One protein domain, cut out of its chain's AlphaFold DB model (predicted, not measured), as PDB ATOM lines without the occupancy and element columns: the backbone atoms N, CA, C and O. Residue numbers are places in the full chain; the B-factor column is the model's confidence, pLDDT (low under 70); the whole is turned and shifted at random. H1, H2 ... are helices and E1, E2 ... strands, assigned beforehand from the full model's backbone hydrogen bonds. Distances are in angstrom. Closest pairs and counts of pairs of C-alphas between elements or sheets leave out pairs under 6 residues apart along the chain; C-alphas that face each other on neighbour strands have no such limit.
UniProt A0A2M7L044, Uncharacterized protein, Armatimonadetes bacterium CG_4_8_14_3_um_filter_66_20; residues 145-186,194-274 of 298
ATOM      1  N   GLU A 145     238.222 253.154 157.136       65.31
ATOM      2  CA  GLU A 145     238.218 253.498 155.709       65.31
ATOM      3  C   GLU A 145     238.434 252.289 154.786       65.31
ATOM      4  O   GLU A 145     237.979 252.293 153.640       65.31
ATOM      5  N   ARG A 146     239.119 251.241 155.262       72.44
ATOM      6  CA  ARG A 146     239.438 250.036 154.467       72.44
ATOM      7  C   ARG A 146     238.592 248.824 154.831       72.44
ATOM      8  O   ARG A 146     238.646 247.803 154.145       72.44
ATOM      9  N   SER A 147     237.838 248.918 155.915       78.31
ATOM     10  CA  SER A 147     237.028 247.822 156.419       78.31
ATOM     11  C   SER A 147     235.776 247.592 155.558       78.31
ATOM     12  O   SER A 147     235.076 248.525 155.166       78.31
ATOM     13  N   ARG A 148     235.510 246.331 155.197       85.69
ATOM     14  CA  ARG A 148     234.304 245.927 154.452       85.69
ATOM     15  C   ARG A 148     233.501 244.944 155.295       85.69
ATOM     16  O   ARG A 148     234.065 244.187 156.075       85.69
ATOM     17  N   SER A 149     232.181 244.891 155.124       90.44
ATOM     18  CA  SER A 149     231.375 243.866 155.801       90.44
ATOM     19  C   SER A 149     231.555 242.497 155.134       90.44
ATOM     20  O   SER A 149     231.710 242.412 153.911       90.44
ATOM     21  N   TRP A 150     231.464 241.409 155.907       92.12
ATOM     22  CA  TRP A 150     231.520 240.043 155.362       92.12
ATOM     23  C   TRP A 150     230.444 239.762 154.311       92.12
ATOM     24  O   TRP A 150     230.683 239.011 153.366       92.12
ATOM     25  N   ASP A 151     229.273 240.385 154.440       91.44
ATOM     26  CA  ASP A 151     228.208 240.258 153.449       91.44
ATOM     27  C   ASP A 151     228.558 240.943 152.127       91.44
ATOM     28  O   ASP A 151     228.261 240.391 151.067       91.44
ATOM     29  N   SER A 152     229.247 242.089 152.168       90.12
ATOM     30  CA  SER A 152     229.636 242.820 150.955       90.12
ATOM     31  C   SER A 152     230.665 242.077 150.098       90.12
ATOM     32  O   SER A 152     230.677 242.251 148.885       90.12
ATOM     33  N   VAL A 153     231.486 241.212 150.706       89.75
ATOM     34  CA  VAL A 153     232.551 240.454 150.022       89.75
ATOM     35  C   VAL A 153     232.145 239.012 149.688       89.75
ATOM     36  O   VAL A 153     232.956 238.216 149.213       89.75
ATOM     37  N   ARG A 154     230.880 238.642 149.929       90.56
ATOM     38  CA  ARG A 154     230.371 237.267 149.775       90.56
ATOM     39  C   ARG A 154     230.494 236.717 148.357       90.56
ATOM     40  O   ARG A 154     230.728 235.522 148.199       90.56
ATOM     41  N   SER A 155     230.323 237.554 147.337       87.31
ATOM     42  CA  SER A 155     230.498 237.165 145.930       87.31
ATOM     43  C   SER A 155     231.970 237.106 145.508       87.31
ATOM     44  O   SER A 155     232.292 236.471 144.504       87.31
ATOM     45  N   GLU A 156     232.858 237.747 146.268       88.81
ATOM     46  CA  GLU A 156     234.280 237.891 145.950       88.81
ATOM     47  C   GLU A 156     235.109 236.723 146.536       88.81
ATOM     48  O   GLU A 156     236.110 236.312 145.938       88.81
ATOM     49  N   LEU A 157     234.641 236.139 147.652       89.62
ATOM     50  CA  LEU A 157     235.272 235.038 148.393       89.62
ATOM     51  C   LEU A 157     234.526 233.705 148.223       89.62
ATOM     52  O   LEU A 157     233.474 233.467 148.821       89.62
ATOM     53  N   GLN A 158     235.117 232.782 147.470       88.94
ATOM     54  CA  GLN A 158     234.527 231.478 147.161       88.94
ATOM     55  C   GLN A 158     234.358 230.595 148.405       88.94
ATOM     56  O   GLN A 158     233.388 229.840 148.513       88.94
ATOM     57  N   HIS A 159     235.282 230.690 149.363       91.25
ATOM     58  CA  HIS A 159     235.302 229.847 150.557       91.25
ATOM     59  C   HIS A 159     234.828 230.566 151.817       91.25
ATOM     60  O   HIS A 159     235.077 230.082 152.924       91.25
ATOM     61  N   LEU A 160     234.075 231.664 151.682       92.25
ATOM     62  CA  LEU A 160     233.570 232.434 152.824       92.25
ATOM     63  C   LEU A 160     232.824 231.560 153.848       92.25
ATOM     64  O   LEU A 160     233.034 231.683 155.052       92.25
ATOM     65  N   SER A 161     232.024 230.593 153.388       92.69
ATOM     66  CA  SER A 161     231.304 229.648 154.265       92.69
ATOM     67  C   SER A 161     232.207 228.789 155.167       92.69
ATOM     68  O   SER A 161     231.732 228.204 156.141       92.69
ATOM     69  N   ARG A 162     233.498 228.672 154.837       93.31
ATOM     70  CA  ARG A 162     234.513 227.964 155.631       93.31
ATOM     71  C   ARG A 162     235.191 228.883 156.644       93.31
ATOM     72  O   ARG A 162     235.641 228.385 157.668       93.31
ATOM     73  N   LEU A 163     235.238 230.182 156.358       93.88
ATOM     74  CA  LEU A 163     235.822 231.210 157.218       93.88
ATOM     75  C   LEU A 163     234.848 231.660 158.307       93.88
ATOM     76  O   LEU A 163     235.221 231.685 159.474       93.88
ATOM     77  N   LEU A 164     233.592 231.948 157.941       95.12
ATOM     78  CA  LEU A 164     232.587 232.535 158.840       95.12
ATOM     79  C   LEU A 164     232.436 231.842 160.210       95.12
ATOM     80  O   LEU A 164     232.272 232.550 161.197       95.12
ATOM     81  N   PRO A 165     232.513 230.499 160.341       95.81
ATOM     82  CA  PRO A 165     232.433 229.853 161.655       95.81
ATOM     83  C   PRO A 165     233.572 230.213 162.623       95.81
ATOM     84  O   PRO A 165     233.421 230.020 163.825       95.81
ATOM     85  N   LEU A 166     234.705 230.690 162.102       96.19
ATOM     86  CA  LEU A 166     235.921 231.009 162.856       96.19
ATOM     87  C   LEU A 166     236.082 232.511 163.113       96.19
ATOM     88  O   LEU A 166     236.875 232.893 163.974       96.19
ATOM     89  N   VAL A 167     235.368 233.334 162.345       94.19
ATOM     90  CA  VAL A 167     235.375 234.799 162.398       94.19
ATOM     91  C   VAL A 167     234.726 235.283 163.695       94.19
ATOM     92  O   VAL A 167     233.673 234.769 164.081       94.19
ATOM     93  N   THR A 168     235.358 236.242 164.372       92.31
ATOM     94  CA  THR A 168     234.811 236.860 165.595       92.31
ATOM     95  C   THR A 168     233.781 237.939 165.251       92.31
ATOM     96  O   THR A 168     233.683 238.369 164.103       92.31
ATOM     97  N   GLN A 169     232.981 238.376 166.226       88.12
ATOM     98  CA  GLN A 169     231.890 239.328 165.976       88.12
ATOM     99  C   GLN A 169     232.368 240.669 165.384       88.12
ATOM    100  O   GLN A 169     231.733 241.188 164.470       88.12
ATOM    101  N   GLU A 170     233.504 241.182 165.859       87.25
ATOM    102  CA  GLU A 170     234.071 242.481 165.455       87.25
ATOM    103  C   GLU A 170     235.094 242.368 164.309       87.25
ATOM    104  O   GLU A 170     235.718 243.350 163.896       87.25
ATOM    105  N   GLU A 171     235.321 241.157 163.798       89.44
ATOM    106  CA  GLU A 171     236.312 240.925 162.759       89.44
ATOM    107  C   GLU A 171     235.764 241.287 161.379       89.44
ATOM    108  O   GLU A 171     234.704 240.814 160.973       89.44
ATOM    109  N   GLN A 172     236.525 242.078 160.624       90.19
ATOM    110  CA  GLN A 172     236.136 242.565 159.305       90.19
ATOM    111  C   GLN A 172     237.236 242.303 158.266       90.19
ATOM    112  O   GLN A 172     238.423 242.476 158.572       90.19
ATOM    113  N   PRO A 173     236.881 241.881 157.038       91.56
ATOM    114  CA  PRO A 173     237.827 241.731 155.944       91.56
ATOM    115  C   PRO A 173     238.365 243.092 155.497       91.56
ATOM    116  O   PRO A 173     237.613 244.046 155.302       91.56
ATOM    117  N   LEU A 174     239.678 243.142 155.290       88.12
ATOM    118  CA  LEU A 174     240.402 244.305 154.777       88.12
ATOM    119  C   LEU A 174     240.853 244.074 153.333       88.12
ATOM    120  O   LEU A 174     240.740 244.952 152.486       88.12
ATOM    121  N   ALA A 175     241.377 242.880 153.041       88.06
ATOM    122  CA  ALA A 175     241.898 242.528 151.724       88.06
ATOM    123  C   ALA A 175     241.905 241.014 151.523       88.06
ATOM    124  O   ALA A 175     241.875 240.251 152.490       88.06
ATOM    125  N   TRP A 176     242.009 240.558 150.278       90.38
ATOM    126  CA  TRP A 176     242.221 239.145 149.994       90.38
ATOM    127  C   TRP A 176     242.995 238.917 148.702       90.38
ATOM    128  O   TRP A 176     243.036 239.757 147.803       90.38
ATOM    129  N   LEU A 177     243.602 237.737 148.641       90.56
ATOM    130  CA  LEU A 177     244.289 237.192 147.482       90.56
ATOM    131  C   LEU A 177     243.689 235.841 147.138       90.56
ATOM    132  O   LEU A 177     243.339 235.060 148.029       90.56
ATOM    133  N   ARG A 178     243.635 235.533 145.845       88.75
ATOM    134  CA  ARG A 178     243.160 234.240 145.362       88.75
ATOM    135  C   ARG A 178     244.235 233.523 144.559       88.75
ATOM    136  O   ARG A 178     245.092 234.107 143.891       88.75
ATOM    137  N   ALA A 179     244.212 232.208 144.693       87.06
ATOM    138  CA  ALA A 179     245.011 231.290 143.922       87.06
ATOM    139  C   ALA A 179     244.079 230.236 143.339       87.06
ATOM    140  O   ALA A 179     243.444 229.488 144.082       87.06
ATOM    141  N   ARG A 180     244.007 230.153 142.013       85.19
ATOM    142  CA  ARG A 180     243.312 229.061 141.330       85.19
ATOM    143  C   ARG A 180     244.173 227.802 141.327       85.19
ATOM    144  O   ARG A 180     245.400 227.882 141.361       85.19
ATOM    145  N   ALA A 181     243.534 226.636 141.255       85.31
ATOM    146  CA  ALA A 181     244.273 225.388 141.123       85.31
ATOM    147  C   ALA A 181     245.052 225.349 139.796       85.31
ATOM    148  O   ALA A 181     244.459 225.432 138.719       85.31
ATOM    149  N   GLU A 182     246.367 225.151 139.870       83.31
ATOM    150  CA  GLU A 182     247.236 224.991 138.702       83.31
ATOM    151  C   GLU A 182     247.711 223.541 138.580       83.31
ATOM    152  O   GLU A 182     248.055 222.885 139.569       83.31
ATOM    153  N   TRP A 183     247.745 223.033 137.349       83.38
ATOM    154  CA  TRP A 183     248.094 221.651 137.036       83.38
ATOM    155  C   TRP A 183     249.116 221.598 135.918       83.38
ATOM    156  O   TRP A 183     248.971 222.308 134.921       83.38
ATOM    157  N   THR A 184     250.058 220.659 136.002       81.81
ATOM    158  CA  THR A 184     250.912 220.344 134.857       81.81
ATOM    159  C   THR A 184     250.051 219.959 133.651       81.81
ATOM    160  O   THR A 184     248.995 219.316 133.776       81.81
ATOM    161  N   ARG A 185     250.482 220.362 132.449       71.44
ATOM    162  CA  ARG A 185     249.935 219.805 131.207       71.44
ATOM    163  C   ARG A 185     250.407 218.353 131.138       71.44
ATOM    164  O   ARG A 185     251.607 218.097 131.146       71.44
ATOM    165  N   GLY A 186     249.480 217.395 131.140       61.94
ATOM    166  CA  GLY A 186     249.826 215.977 131.018       61.94
ATOM    167  C   GLY A 186     250.545 215.736 129.691       61.94
ATOM    168  O   GLY A 186     249.906 215.715 128.649       61.94
ATOM    169  N   ARG A 194     249.837 216.577 137.636       80.00
ATOM    170  CA  ARG A 194     250.216 216.906 139.010       80.00
ATOM    171  C   ARG A 194     249.709 218.303 139.320       80.00
ATOM    172  O   ARG A 194     249.902 219.214 138.516       80.00
ATOM    173  N   CYS A 195     249.076 218.478 140.474       81.12
ATOM    174  CA  CYS A 195     248.753 219.814 140.947       81.12
ATOM    175  C   CYS A 195     250.047 220.520 141.369       81.12
ATOM    176  O   CYS A 195     250.799 220.004 142.198       81.12
ATOM    177  N   LEU A 196     250.304 221.665 140.745       80.44
ATOM    178  CA  LEU A 196     251.431 222.543 141.039       80.44
ATOM    179  C   LEU A 196     251.089 223.505 142.178       80.44
ATOM    180  O   LEU A 196     251.910 223.742 143.060       80.44
ATOM    181  N   LEU A 197     249.859 224.018 142.172       83.19
ATOM    182  CA  LEU A 197     249.353 224.988 143.132       83.19
ATOM    183  C   LEU A 197     247.921 224.602 143.512       83.19
ATOM    184  O   LEU A 197     247.071 224.577 142.620       83.19
ATOM    185  N   PRO A 198     247.630 224.279 144.786       86.94
ATOM    186  CA  PRO A 198     246.253 224.090 145.217       86.94
ATOM    187  C   PRO A 198     245.464 225.391 145.106       86.94
ATOM    188  O   PRO A 198     246.015 226.483 145.236       86.94
ATOM    189  N   GLU A 199     244.153 225.256 144.941       89.62
ATOM    190  CA  GLU A 199     243.259 226.396 145.093       89.62
ATOM    191  C   GLU A 199     243.322 226.910 146.537       89.62
ATOM    192  O   GLU A 199     243.239 226.131 147.496       89.62
ATOM    193  N   SER A 200     243.496 228.217 146.699       92.00
ATOM    194  CA  SER A 200     243.509 228.846 148.013       92.00
ATOM    195  C   SER A 200     243.045 230.293 147.981       92.00
ATOM    196  O   SER A 200     243.181 230.980 146.974       92.00
ATOM    197  N   GLU A 201     242.547 230.760 149.117       93.44
ATOM    198  CA  GLU A 201     242.198 232.157 149.358       93.44
ATOM    199  C   GLU A 201     242.911 232.614 150.625       93.44
ATOM    200  O   GLU A 201     242.913 231.901 151.627       93.44
ATOM    201  N   VAL A 202     243.532 233.785 150.579       94.12
ATOM    202  CA  VAL A 202     244.113 234.445 151.748       94.12
ATOM    203  C   VAL A 202     243.262 235.662 152.041       94.12
ATOM    204  O   VAL A 202     243.042 236.456 151.137       94.12
ATOM    205  N   VAL A 203     242.800 235.820 153.278       93.38
ATOM    206  CA  VAL A 203     241.979 236.958 153.698       93.38
ATOM    207  C   VAL A 203     242.675 237.654 154.857       93.38
ATOM    208  O   VAL A 203     242.891 237.050 155.904       93.38
ATOM    209  N   LEU A 204     243.041 238.913 154.652       92.12
ATOM    210  CA  LEU A 204     243.510 239.812 155.697       92.12
ATOM    211  C   LEU A 204     242.294 240.443 156.373       92.12
ATOM    212  O   LEU A 204     241.392 240.944 155.698       92.12
ATOM    213  N   THR A 205     242.293 240.444 157.696       91.12
ATOM    214  CA  THR A 205     241.279 241.067 158.543       91.12
ATOM    215  C   THR A 205     241.945 242.012 159.538       91.12
ATOM    216  O   THR A 205     243.162 241.981 159.741       91.12
ATOM    217  N   ASN A 206     241.145 242.836 160.212       87.06
ATOM    218  CA  ASN A 206     241.602 243.598 161.382       87.06
ATOM    219  C   ASN A 206     242.093 242.688 162.530       87.06
ATOM    220  O   ASN A 206     242.835 243.132 163.400       87.06
ATOM    221  N   ALA A 207     241.738 241.401 162.508       87.56
ATOM    222  CA  ALA A 207     242.166 240.383 163.451       87.56
ATOM    223  C   ALA A 207     243.216 239.421 162.846       87.56
ATOM    224  O   ALA A 207     243.374 238.285 163.292       87.56
ATOM    225  N   GLY A 208     244.015 239.843 161.876       91.19
ATOM    226  CA  GLY A 208     245.122 239.035 161.363       91.19
ATOM    227  C   GLY A 208     244.789 238.388 160.030       91.19
ATOM    228  O   GLY A 208     244.230 239.036 159.155       91.19
ATOM    229  N   VAL A 209     245.231 237.152 159.804       94.00
ATOM    230  CA  VAL A 209     245.218 236.575 158.455       94.00
ATOM    231  C   VAL A 209     244.648 235.171 158.453       94.00
ATOM    232  O   VAL A 209     245.105 234.292 159.182       94.00
ATOM    233  N   PHE A 210     243.701 234.932 157.558       96.12
ATOM    234  CA  PHE A 210     243.251 233.599 157.215       96.12
ATOM    235  C   PHE A 210     243.867 233.118 155.918       96.12
ATOM    236  O   PHE A 210     244.053 233.885 154.975       96.12
ATOM    237  N   ARG A 211     244.052 231.807 155.821       96.19
ATOM    238  CA  ARG A 211     244.209 231.123 154.545       96.19
ATOM    239  C   ARG A 211     243.289 229.923 154.478       96.19
ATOM    240  O   ARG A 211     243.429 229.000 155.274       96.19
ATOM    241  N   VAL A 212     242.420 229.887 153.479       96.06
ATOM    242  CA  VAL A 212     241.700 228.677 153.092       96.06
ATOM    243  C   VAL A 212     242.487 227.973 152.001       96.06
ATOM    244  O   VAL A 212     242.825 228.584 150.995       96.06
ATOM    245  N   VAL A 213     242.767 226.687 152.176       94.31
ATOM    246  CA  VAL A 213     243.397 225.842 151.160       94.31
ATOM    247  C   VAL A 213     242.506 224.650 150.888       94.31
ATOM    248  O   VAL A 213     242.124 223.910 151.798       94.31
ATOM    249  N   VAL A 214     242.220 224.436 149.616       91.94
ATOM    250  CA  VAL A 214     241.504 223.265 149.139       91.94
ATOM    251  C   VAL A 214     242.546 222.257 148.675       91.94
ATOM    252  O   VAL A 214     243.391 222.559 147.833       91.94
ATOM    253  N   SER A 215     242.519 221.047 149.236       86.00
ATOM    254  CA  SER A 215     243.395 219.973 148.773       86.00
ATOM    255  C   SER A 215     243.157 219.773 147.286       86.00
ATOM    256  O   SER A 215     241.996 219.709 146.868       86.00
ATOM    257  N   PRO A 216     244.206 219.609 146.475       79.00
ATOM    258  CA  PRO A 216     243.977 219.256 145.095       79.00
ATOM    259  C   PRO A 216     243.282 217.888 145.047       79.00
ATOM    260  O   PRO A 216     243.579 217.021 145.881       79.00
ATOM    261  N   PRO A 217     242.329 217.679 144.126       70.69
ATOM    262  CA  PRO A 217     241.814 216.346 143.860       70.69
ATOM    263  C   PRO A 217     242.942 215.403 143.410       70.69
ATOM    264  O   PRO A 217     244.031 215.829 143.039       70.69
ATOM    265  N   VAL A 218     242.707 214.091 143.441       68.50
ATOM    266  CA  VAL A 218     243.724 213.113 142.997       68.50
ATOM    267  C   VAL A 218     243.936 213.180 141.477       68.50
ATOM    268  O   VAL A 218     245.027 212.909 140.981       68.50
ATOM    269  N   CYS A 219     242.911 213.595 140.729       67.31
ATOM    270  CA  CYS A 219     242.982 213.882 139.300       67.31
ATOM    271  C   CYS A 219     241.984 214.992 138.922       67.31
ATOM    272  O   CYS A 219     241.082 215.307 139.694       67.31
ATOM    273  N   ARG A 220     242.111 215.567 137.717       65.62
ATOM    274  CA  ARG A 220     241.269 216.695 137.255       65.62
ATOM    275  C   ARG A 220     239.760 216.406 137.246       65.62
ATOM    276  O   ARG A 220     238.980 217.341 137.344       65.62
ATOM    277  N   ALA A 221     239.363 215.140 137.108       66.88
ATOM    278  CA  ALA A 221     237.958 214.732 137.040       66.88
ATOM    279  C   ALA A 221     237.310 214.511 138.421       66.88
ATOM    280  O   ALA A 221     236.109 214.267 138.496       66.88
ATOM    281  N   MET A 222     238.086 214.566 139.509       67.44
ATOM    282  CA  MET A 222     237.572 214.388 140.866       67.44
ATOM    283  C   MET A 222     237.308 215.740 141.527       67.44
ATOM    284  O   MET A 222     238.064 216.694 141.356       67.44
ATOM    285  N   THR A 223     236.257 215.813 142.338       65.81
ATOM    286  CA  THR A 223     236.030 216.932 143.256       65.81
ATOM    287  C   THR A 223     237.023 216.880 144.415       65.81
ATOM    288  O   THR A 223     237.453 215.808 144.837       65.81
ATOM    289  N   SER A 224     237.431 218.043 144.929       64.88
ATOM    290  CA  SER A 224     238.256 218.084 146.138       64.88
ATOM    291  C   SER A 224     237.469 217.583 147.345       64.88
ATOM    292  O   SER A 224     236.285 217.884 147.504       64.88
ATOM    293  N   PHE A 225     238.151 216.853 148.225       77.75
ATOM    294  CA  PHE A 225     237.544 216.274 149.417       77.75
ATOM    295  C   PHE A 225     237.964 216.951 150.711       77.75
ATOM    296  O   PHE A 225     237.325 216.691 151.723       77.75
ATOM    297  N   ALA A 226     239.014 217.776 150.705       90.69
ATOM    298  CA  ALA A 226     239.633 218.275 151.926       90.69
ATOM    299  C   ALA A 226     239.842 219.790 151.878       90.69
ATOM    300  O   ALA A 226     240.407 220.309 150.921       90.69
ATOM    301  N   VAL A 227     239.421 220.483 152.933       93.88
ATOM    302  CA  VAL A 227     239.610 221.928 153.099       93.88
ATOM    303  C   VAL A 227     240.306 222.178 154.425       93.88
ATOM    304  O   VAL A 227     239.914 221.597 155.438       93.88
ATOM    305  N   ASN A 228     241.318 223.036 154.406       96.31
ATOM    306  CA  ASN A 228     242.036 223.504 155.581       96.31
ATOM    307  C   ASN A 228     241.897 225.018 155.700       96.31
ATOM    308  O   ASN A 228     242.070 225.720 154.706       96.31
ATOM    309  N   VAL A 229     241.621 225.516 156.898       97.38
ATOM    310  CA  VAL A 229     241.660 226.941 157.217       97.38
ATOM    311  C   VAL A 229     242.772 227.163 158.227       97.38
ATOM    312  O   VAL A 229     242.762 226.554 159.292       97.38
ATOM    313  N   ILE A 230     243.725 228.020 157.881       97.31
ATOM    314  CA  ILE A 230     244.817 228.466 158.743       97.31
ATOM    315  C   ILE A 230     244.456 229.863 159.238       97.31
ATOM    316  O   ILE A 230     244.187 230.739 158.422       97.31
ATOM    317  N   CYS A 231     244.475 230.071 160.547       96.62
ATOM    318  CA  CYS A 231     244.253 231.351 161.203       96.62
ATOM    319  C   CYS A 231     245.570 231.807 161.834       96.62
ATOM    320  O   CYS A 231     246.113 231.125 162.708       96.62
ATOM    321  N   LEU A 232     246.067 232.961 161.403       95.19
ATOM    322  CA  LEU A 232     247.238 233.620 161.957       95.19
ATOM    323  C   LEU A 232     246.793 234.854 162.752       95.19
ATOM    324  O   LEU A 232     246.193 235.767 162.181       95.19
ATOM    325  N   PRO A 233     247.077 234.903 164.058       91.94
ATOM    326  CA  PRO A 233     246.769 236.050 164.888       91.94
ATOM    327  C   PRO A 233     247.622 237.249 164.539       91.94
ATOM    328  O   PRO A 233     248.831 237.110 164.380       91.94
ATOM    329  N   HIS A 234     247.009 238.436 164.520       87.31
ATOM    330  CA  HIS A 234     247.720 239.688 164.253       87.31
ATOM    331  C   HIS A 234     248.943 239.858 165.169       87.31
ATOM    332  O   HIS A 234     250.037 240.128 164.691       87.31
ATOM    333  N   ALA A 235     248.796 239.565 166.466       86.38
ATOM    334  CA  ALA A 235     249.884 239.642 167.446       86.38
ATOM    335  C   ALA A 235     251.064 238.676 167.185       86.38
ATOM    336  O   ALA A 235     252.155 238.880 167.721       86.38
ATOM    337  N   ALA A 236     250.859 237.616 166.396       91.12
ATOM    338  CA  ALA A 236     251.923 236.706 165.979       91.12
ATOM    339  C   ALA A 236     252.529 237.084 164.618       91.12
ATOM    340  O   ALA A 236     253.595 236.572 164.285       91.12
ATOM    341  N   LEU A 237     251.892 237.955 163.829       90.81
ATOM    342  CA  LEU A 237     252.435 238.410 162.548       90.81
ATOM    343  C   LEU A 237     253.638 239.325 162.792       90.81
ATOM    344  O   LEU A 237     253.588 240.255 163.596       90.81
ATOM    345  N   ARG A 238     254.737 239.047 162.093       91.62
ATOM    346  CA  ARG A 238     255.980 239.831 162.152       91.62
ATOM    347  C   ARG A 238     256.253 240.572 160.860       91.62
ATOM    348  O   ARG A 238     256.806 241.664 160.892       91.62
ATOM    349  N   ASP A 239     255.879 239.970 159.740       89.56
ATOM    350  CA  ASP A 239     256.074 240.549 158.421       89.56
ATOM    351  C   ASP A 239     255.091 239.928 157.425       89.56
ATOM    352  O   ASP A 239     254.733 238.750 157.534       89.56
ATOM    353  N   LEU A 240     254.662 240.731 156.454       89.12
ATOM    354  CA  LEU A 240     253.744 240.329 155.395       89.12
ATOM    355  C   LEU A 240     254.165 241.008 154.091       89.12
ATOM    356  O   LEU A 240     254.036 242.226 153.966       89.12
ATOM    357  N   ARG A 241     254.689 240.243 153.126       88.38
ATOM    358  CA  ARG A 241     255.246 240.799 151.880       88.38
ATOM    359  C   ARG A 241     254.877 239.991 150.653       88.38
ATOM    360  O   ARG A 241     254.804 238.766 150.697       88.38
ATOM    361  N   LEU A 242     254.697 240.697 149.543       86.94
ATOM    362  CA  LEU A 242     254.570 240.093 148.222       86.94
ATOM    363  C   LEU A 242     255.966 239.935 147.622       86.94
ATOM    364  O   LEU A 242     256.708 240.905 147.486       86.94
ATOM    365  N   GLU A 243     256.320 238.709 147.263       87.06
ATOM    366  CA  GLU A 243     257.612 238.363 146.682       87.06
ATOM    367  C   GLU A 243     257.422 237.514 145.416       87.06
ATOM    368  O   GLU A 243     256.465 236.737 145.317       87.06
ATOM    369  N   PRO A 244     258.329 237.610 144.430       81.88
ATOM    370  CA  PRO A 244     258.332 236.691 143.303       81.88
ATOM    371  C   PRO A 244     258.713 235.276 143.763       81.88
ATOM    372  O   PRO A 244     259.730 235.057 144.420       81.88
ATOM    373  N   LEU A 245     257.923 234.288 143.357       77.69
ATOM    374  CA  LEU A 245     258.173 232.865 143.539       77.69
ATOM    375  C   LEU A 245     258.648 232.261 142.219       77.69
ATOM    376  O   LEU A 245     257.899 232.195 141.241       77.69
ATOM    377  N   ARG A 246     259.902 231.803 142.189       70.25
ATOM    378  CA  ARG A 246     260.441 231.052 141.050       70.25
ATOM    379  C   ARG A 246     259.961 229.605 141.115       70.25
ATOM    380  O   ARG A 246     260.234 228.909 142.088       70.25
ATOM    381  N   MET A 247     259.263 229.172 140.072       66.38
ATOM    382  CA  MET A 247     258.842 227.784 139.875       66.38
ATOM    383  C   MET A 247     259.827 227.047 138.956       66.38
ATOM    384  O   MET A 247     260.493 227.674 138.132       66.38
ATOM    385  N   GLU A 248     259.883 225.714 139.059       64.19
ATOM    386  CA  GLU A 248     260.765 224.847 138.252       64.19
ATOM    387  C   GLU A 248     260.559 225.008 136.728       64.19
ATOM    388  O   GLU A 248     261.500 224.826 135.960       64.19
ATOM    389  N   GLU A 249     259.361 225.400 136.276       61.03
ATOM    390  CA  GLU A 249     258.982 225.479 134.853       61.03
ATOM    391  C   GLU A 249     259.033 226.908 134.264       61.03
ATOM    392  O   GLU A 249     258.295 227.234 133.338       61.03
ATOM    393  N   SER A 250     259.917 227.783 134.762       51.25
ATOM    394  CA  SER A 250     260.179 229.141 134.225       51.25
ATOM    395  C   SER A 250     259.012 230.147 134.255       51.25
ATOM    396  O   SER A 250     259.144 231.264 133.756       51.25
ATOM    397  N   SER A 251     257.898 229.823 134.917       59.69
ATOM    398  CA  SER A 251     256.879 230.809 135.269       59.69
ATOM    399  C   SER A 251     257.272 231.541 136.558       59.69
ATOM    400  O   SER A 251     257.491 230.934 137.608       59.69
ATOM    401  N   VAL A 252     257.385 232.871 136.491       57.09
ATOM    402  CA  VAL A 252     257.441 233.703 137.700       57.09
ATOM    403  C   VAL A 252     256.021 233.764 138.254       57.09
ATOM    404  O   VAL A 252     255.086 234.171 137.562       57.09
ATOM    405  N   ARG A 253     255.839 233.295 139.485       73.00
ATOM    406  CA  ARG A 253     254.600 233.458 140.253       73.00
ATOM    407  C   ARG A 253     254.818 234.547 141.297       73.00
ATOM    408  O   ARG A 253     255.957 234.913 141.574       73.00
ATOM    409  N   ARG A 254     253.746 235.057 141.896       81.19
ATOM    410  CA  ARG A 254     253.845 235.874 143.109       81.19
ATOM    411  C   ARG A 254     253.473 235.025 144.322       81.19
ATOM    412  O   ARG A 254     252.719 234.054 144.224       81.19
ATOM    413  N   CYS A 255     254.055 235.353 145.461       86.75
ATOM    414  CA  CYS A 255     253.850 234.666 146.722       86.75
ATOM    415  C   CYS A 255     253.711 235.692 147.834       86.75
ATOM    416  O   CYS A 255     254.492 236.633 147.919       86.75
ATOM    417  N   LEU A 256     252.740 235.475 148.711       89.88
ATOM    418  CA  LEU A 256     252.677 236.159 149.987       89.88
ATOM    419  C   LEU A 256     253.588 235.421 150.969       89.88
ATOM    420  O   LEU A 256     253.309 234.280 151.350       89.88
ATOM    421  N   ARG A 257     254.699 236.047 151.344       92.00
ATOM    422  CA  ARG A 257     255.539 235.597 152.450       92.00
ATOM    423  C   ARG A 257     254.962 236.156 153.742       92.00
ATOM    424  O   ARG A 257     254.752 237.361 153.864       92.00
ATOM    425  N   VAL A 258     254.698 235.263 154.686       93.06
ATOM    426  CA  VAL A 258     254.169 235.590 156.008       93.06
ATOM    427  C   VAL A 258     255.177 235.126 157.044       93.06
ATOM    428  O   VAL A 258     255.429 233.927 157.159       93.06
ATOM    429  N   SER A 259     255.750 236.065 157.789       93.94
ATOM    430  CA  SER A 259     256.588 235.754 158.943       93.94
ATOM    431  C   SER A 259     255.727 235.767 160.197       93.94
ATOM    432  O   SER A 259     255.036 236.753 160.469       93.94
ATOM    433  N   VAL A 260     255.771 234.681 160.961       92.88
ATOM    434  CA  VAL A 260     254.971 234.479 162.172       92.88
ATOM    435  C   VAL A 260     255.902 234.139 163.323       92.88
ATOM    436  O   VAL A 260     256.866 233.402 163.139       92.88
ATOM    437  N   GLY A 261     255.630 234.650 164.519       92.06
ATOM    438  CA  GLY A 261     256.420 234.282 165.681       92.06
ATOM    439  C   GLY A 261     256.222 235.139 166.919       92.06
ATOM    440  O   GLY A 261     255.412 236.063 166.954       92.06
ATOM    441  N   THR A 262     257.038 234.858 167.924       87.50
ATOM    442  CA  THR A 262     257.346 235.704 169.081       87.50
ATOM    443  C   THR A 262     258.731 236.346 168.882       87.50
ATOM    444  O   THR A 262     259.389 236.100 167.864       87.50
ATOM    445  N   PRO A 263     259.229 237.168 169.823       85.31
ATOM    446  CA  PRO A 263     260.623 237.617 169.794       85.31
ATOM    447  C   PRO A 263     261.661 236.479 169.814       85.31
ATOM    448  O   PRO A 263     262.813 236.712 169.455       85.31
ATOM    449  N   HIS A 264     261.284 235.265 170.233       86.50
ATOM    450  CA  HIS A 264     262.213 234.143 170.414       86.50
ATOM    451  C   HIS A 264     261.968 232.954 169.478       86.50
ATOM    452  O   HIS A 264     262.895 232.188 169.239       86.50
ATOM    453  N   THR A 265     260.764 232.818 168.924       89.44
ATOM    454  CA  THR A 265     260.387 231.716 168.028       89.44
ATOM    455  C   THR A 265     259.796 232.299 166.755       89.44
ATOM    456  O   THR A 265     258.819 233.034 166.847       89.44
ATOM    457  N   GLN A 266     260.335 231.981 165.576       91.75
ATOM    458  CA  GLN A 266     259.800 232.466 164.298       91.75
ATOM    459  C   GLN A 266     259.799 231.371 163.235       91.75
ATOM    460  O   GLN A 266     260.718 230.556 163.171       91.75
ATOM    461  N   PHE A 267     258.786 231.392 162.375       92.12
ATOM    462  CA  PHE A 267     258.724 230.576 161.172       92.12
ATOM    463  C   PHE A 267     258.089 231.358 160.027       92.12
ATOM    464  O   PHE A 267     257.398 232.363 160.215       92.12
ATOM    465  N   GLU A 268     258.314 230.867 158.813       92.81
ATOM    466  CA  GLU A 268     257.815 231.498 157.601       92.81
ATOM    467  C   GLU A 268     256.839 230.598 156.866       92.81
ATOM    468  O   GLU A 268     257.047 229.393 156.704       92.81
ATOM    469  N   LEU A 269     255.792 231.222 156.344       91.44
ATOM    470  CA  LEU A 269     254.853 230.610 155.429       91.44
ATOM    471  C   LEU A 269     254.937 231.315 154.079       91.44
ATOM    472  O   LEU A 269     255.050 232.536 153.994       91.44
ATOM    473  N   ARG A 270     254.866 230.530 153.007       89.50
ATOM    474  CA  ARG A 270     254.871 231.026 151.630       89.50
ATOM    475  C   ARG A 270     253.590 230.602 150.942       89.50
ATOM    476  O   ARG A 270     253.343 229.408 150.759       89.50
ATOM    477  N   TRP A 271     252.756 231.577 150.606       89.81
ATOM    478  CA  TRP A 271     251.439 231.364 150.025       89.81
ATOM    479  C   TRP A 271     251.391 231.901 148.591       89.81
ATOM    480  O   TRP A 271     251.194 233.099 148.382       89.81
ATOM    481  N   PRO A 272     251.606 231.034 147.590       84.56
ATOM    482  CA  PRO A 272     251.469 231.400 146.179       84.56
ATOM    483  C   PRO A 272     250.072 231.941 145.835       84.56
ATOM    484  O   PRO A 272     249.073 231.451 146.364       84.56
ATOM    485  N   TYR A 273     250.009 232.909 144.914       80.81
ATOM    486  CA  TYR A 273     248.765 233.510 144.416       80.81
ATOM    487  C   TYR A 273     248.873 233.945 142.938       80.81
ATOM    488  O   TYR A 273     249.967 233.944 142.366       80.81
ATOM    489  N   HIS A 274     247.737 234.269 142.302       73.56
ATOM    490  CA  HIS A 274     247.694 234.733 140.906       73.56
ATOM    491  C   HIS A 274     247.687 236.265 140.817       73.56
ATOM    492  O   HIS A 274     246.893 236.937 141.471       73.56
TER     493      HIS A 274
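AT A GLANCE: This is residues 145 to 186 and 194 to 274 of the 298 residues of an uncharacterized protein of Armatimonadetes bacterium CG_4_8_14_3_um_filter_66_20 (UniProt A0A2M7L044). The domain is a sandwich of two strongly twisted sheets: the larger, E1, E3, E4 and E5, faces the smaller, E6, E7 and E8, with the strands of one crossing those of the other at 44 degrees. The short helix H1 only grazes the larger sheet, while E2 and residues 182 to 183 form a small pairing far from the middle of the domain. The printed part has 123 residues, with one named helix followed by eight named strands, H1 and then E1 to E8, and its class is mostly strand. Both sheets are antiparallel, in the orders E1, E3, E4, E5 and E6, E7, E8. The whole is compact, with a radius of gyration of the C-alphas of 15.4 A and spans of 46 by 35 by 25 A.

HOW THE PARTS SIT: In the larger sheet, E1, residues 173 to 179, and E5, residues 226 to 233, are the edge strands; E3, residues 200 to 205, and E4, residues 208 to 214, are the inner strands. E1 and E3 are antiparallel at 165 degrees, with N 177 and O 202 within hydrogen-bond range at 2.9 A. E3 and E4 form a hairpin, antiparallel at 165 degrees, with N 203 and O 210 at 2.9 A. E4 and E5 form a hairpin, antiparallel at 169 degrees, with N 211 and O 230 at 2.8 A. E3, E4 and E5 make a meander, each strand the antiparallel neighbour of the one before. In the smaller sheet, E6, residues 237 to 246, E7, residues 252 to 261, and E8, residues 266 to 273, make a second meander. The hairpin of E6 and E7 stands at 158 degrees, with N 243 and O 255 at 2.8 A; that of E7 and E8 stands at 152 degrees, with N 258 and O 269 at 2.8 A. E6 bends by 60 degrees at residue 242. The parts of the two sheets that face each other are 10.5 A centre to centre, and their best planes are 7 degrees apart. The closest C-alphas of E1 and E8 are those of Ala 179 and Tyr 273, 4.4 A apart. E5 and E6 meet only through their link. E2, residues 195 to 197, pairs with no named strand, but residues 182 to 183 pair with it, antiparallel. E2 runs on into E3 across a break of 2 residues, at 20 degrees. H1, residues 160 to 163, only grazes the larger sheet; the closest C-alphas of H1 and E5 are those of Leu 163 and Val 229, 7.2 A apart. H1 is too short for any O i to N i+4 pair; its one O i to N i+3 pair is within range.

IN THESE COORDINATES: From first to last C-alpha, E1 measures 17.5 A, E3 16.3 A, E4 20.3 A and E5 23.1 A. E6 measures 24.1 A, E7 28.0 A and E8 22.8 A, while H1 measures 5.1 A and E2 5.6 A. H1 begins at C-alpha 160, (233.570, 232.434, 152.824). E5 ends at C-alpha 233, (246.769, 236.050, 164.888), and E8 ends at C-alpha 273, (248.765, 233.510, 144.416).

THE WHOLE: The two C-alphas farthest apart, those of Glu 145 and Gly 186, are 46.4 A from each other. Residues 187 to 193 are not printed, and C-alphas 186 and 194 are 8.1 A apart across this cut. The link from E4 to E5, of 11 residues, is long. Residues 145 to 159 hold no named element. The mean pLDDT of the printed part is 85.4; it is under 70 at residues 145 and 186, residues 218 to 224 and residues 247 to 252.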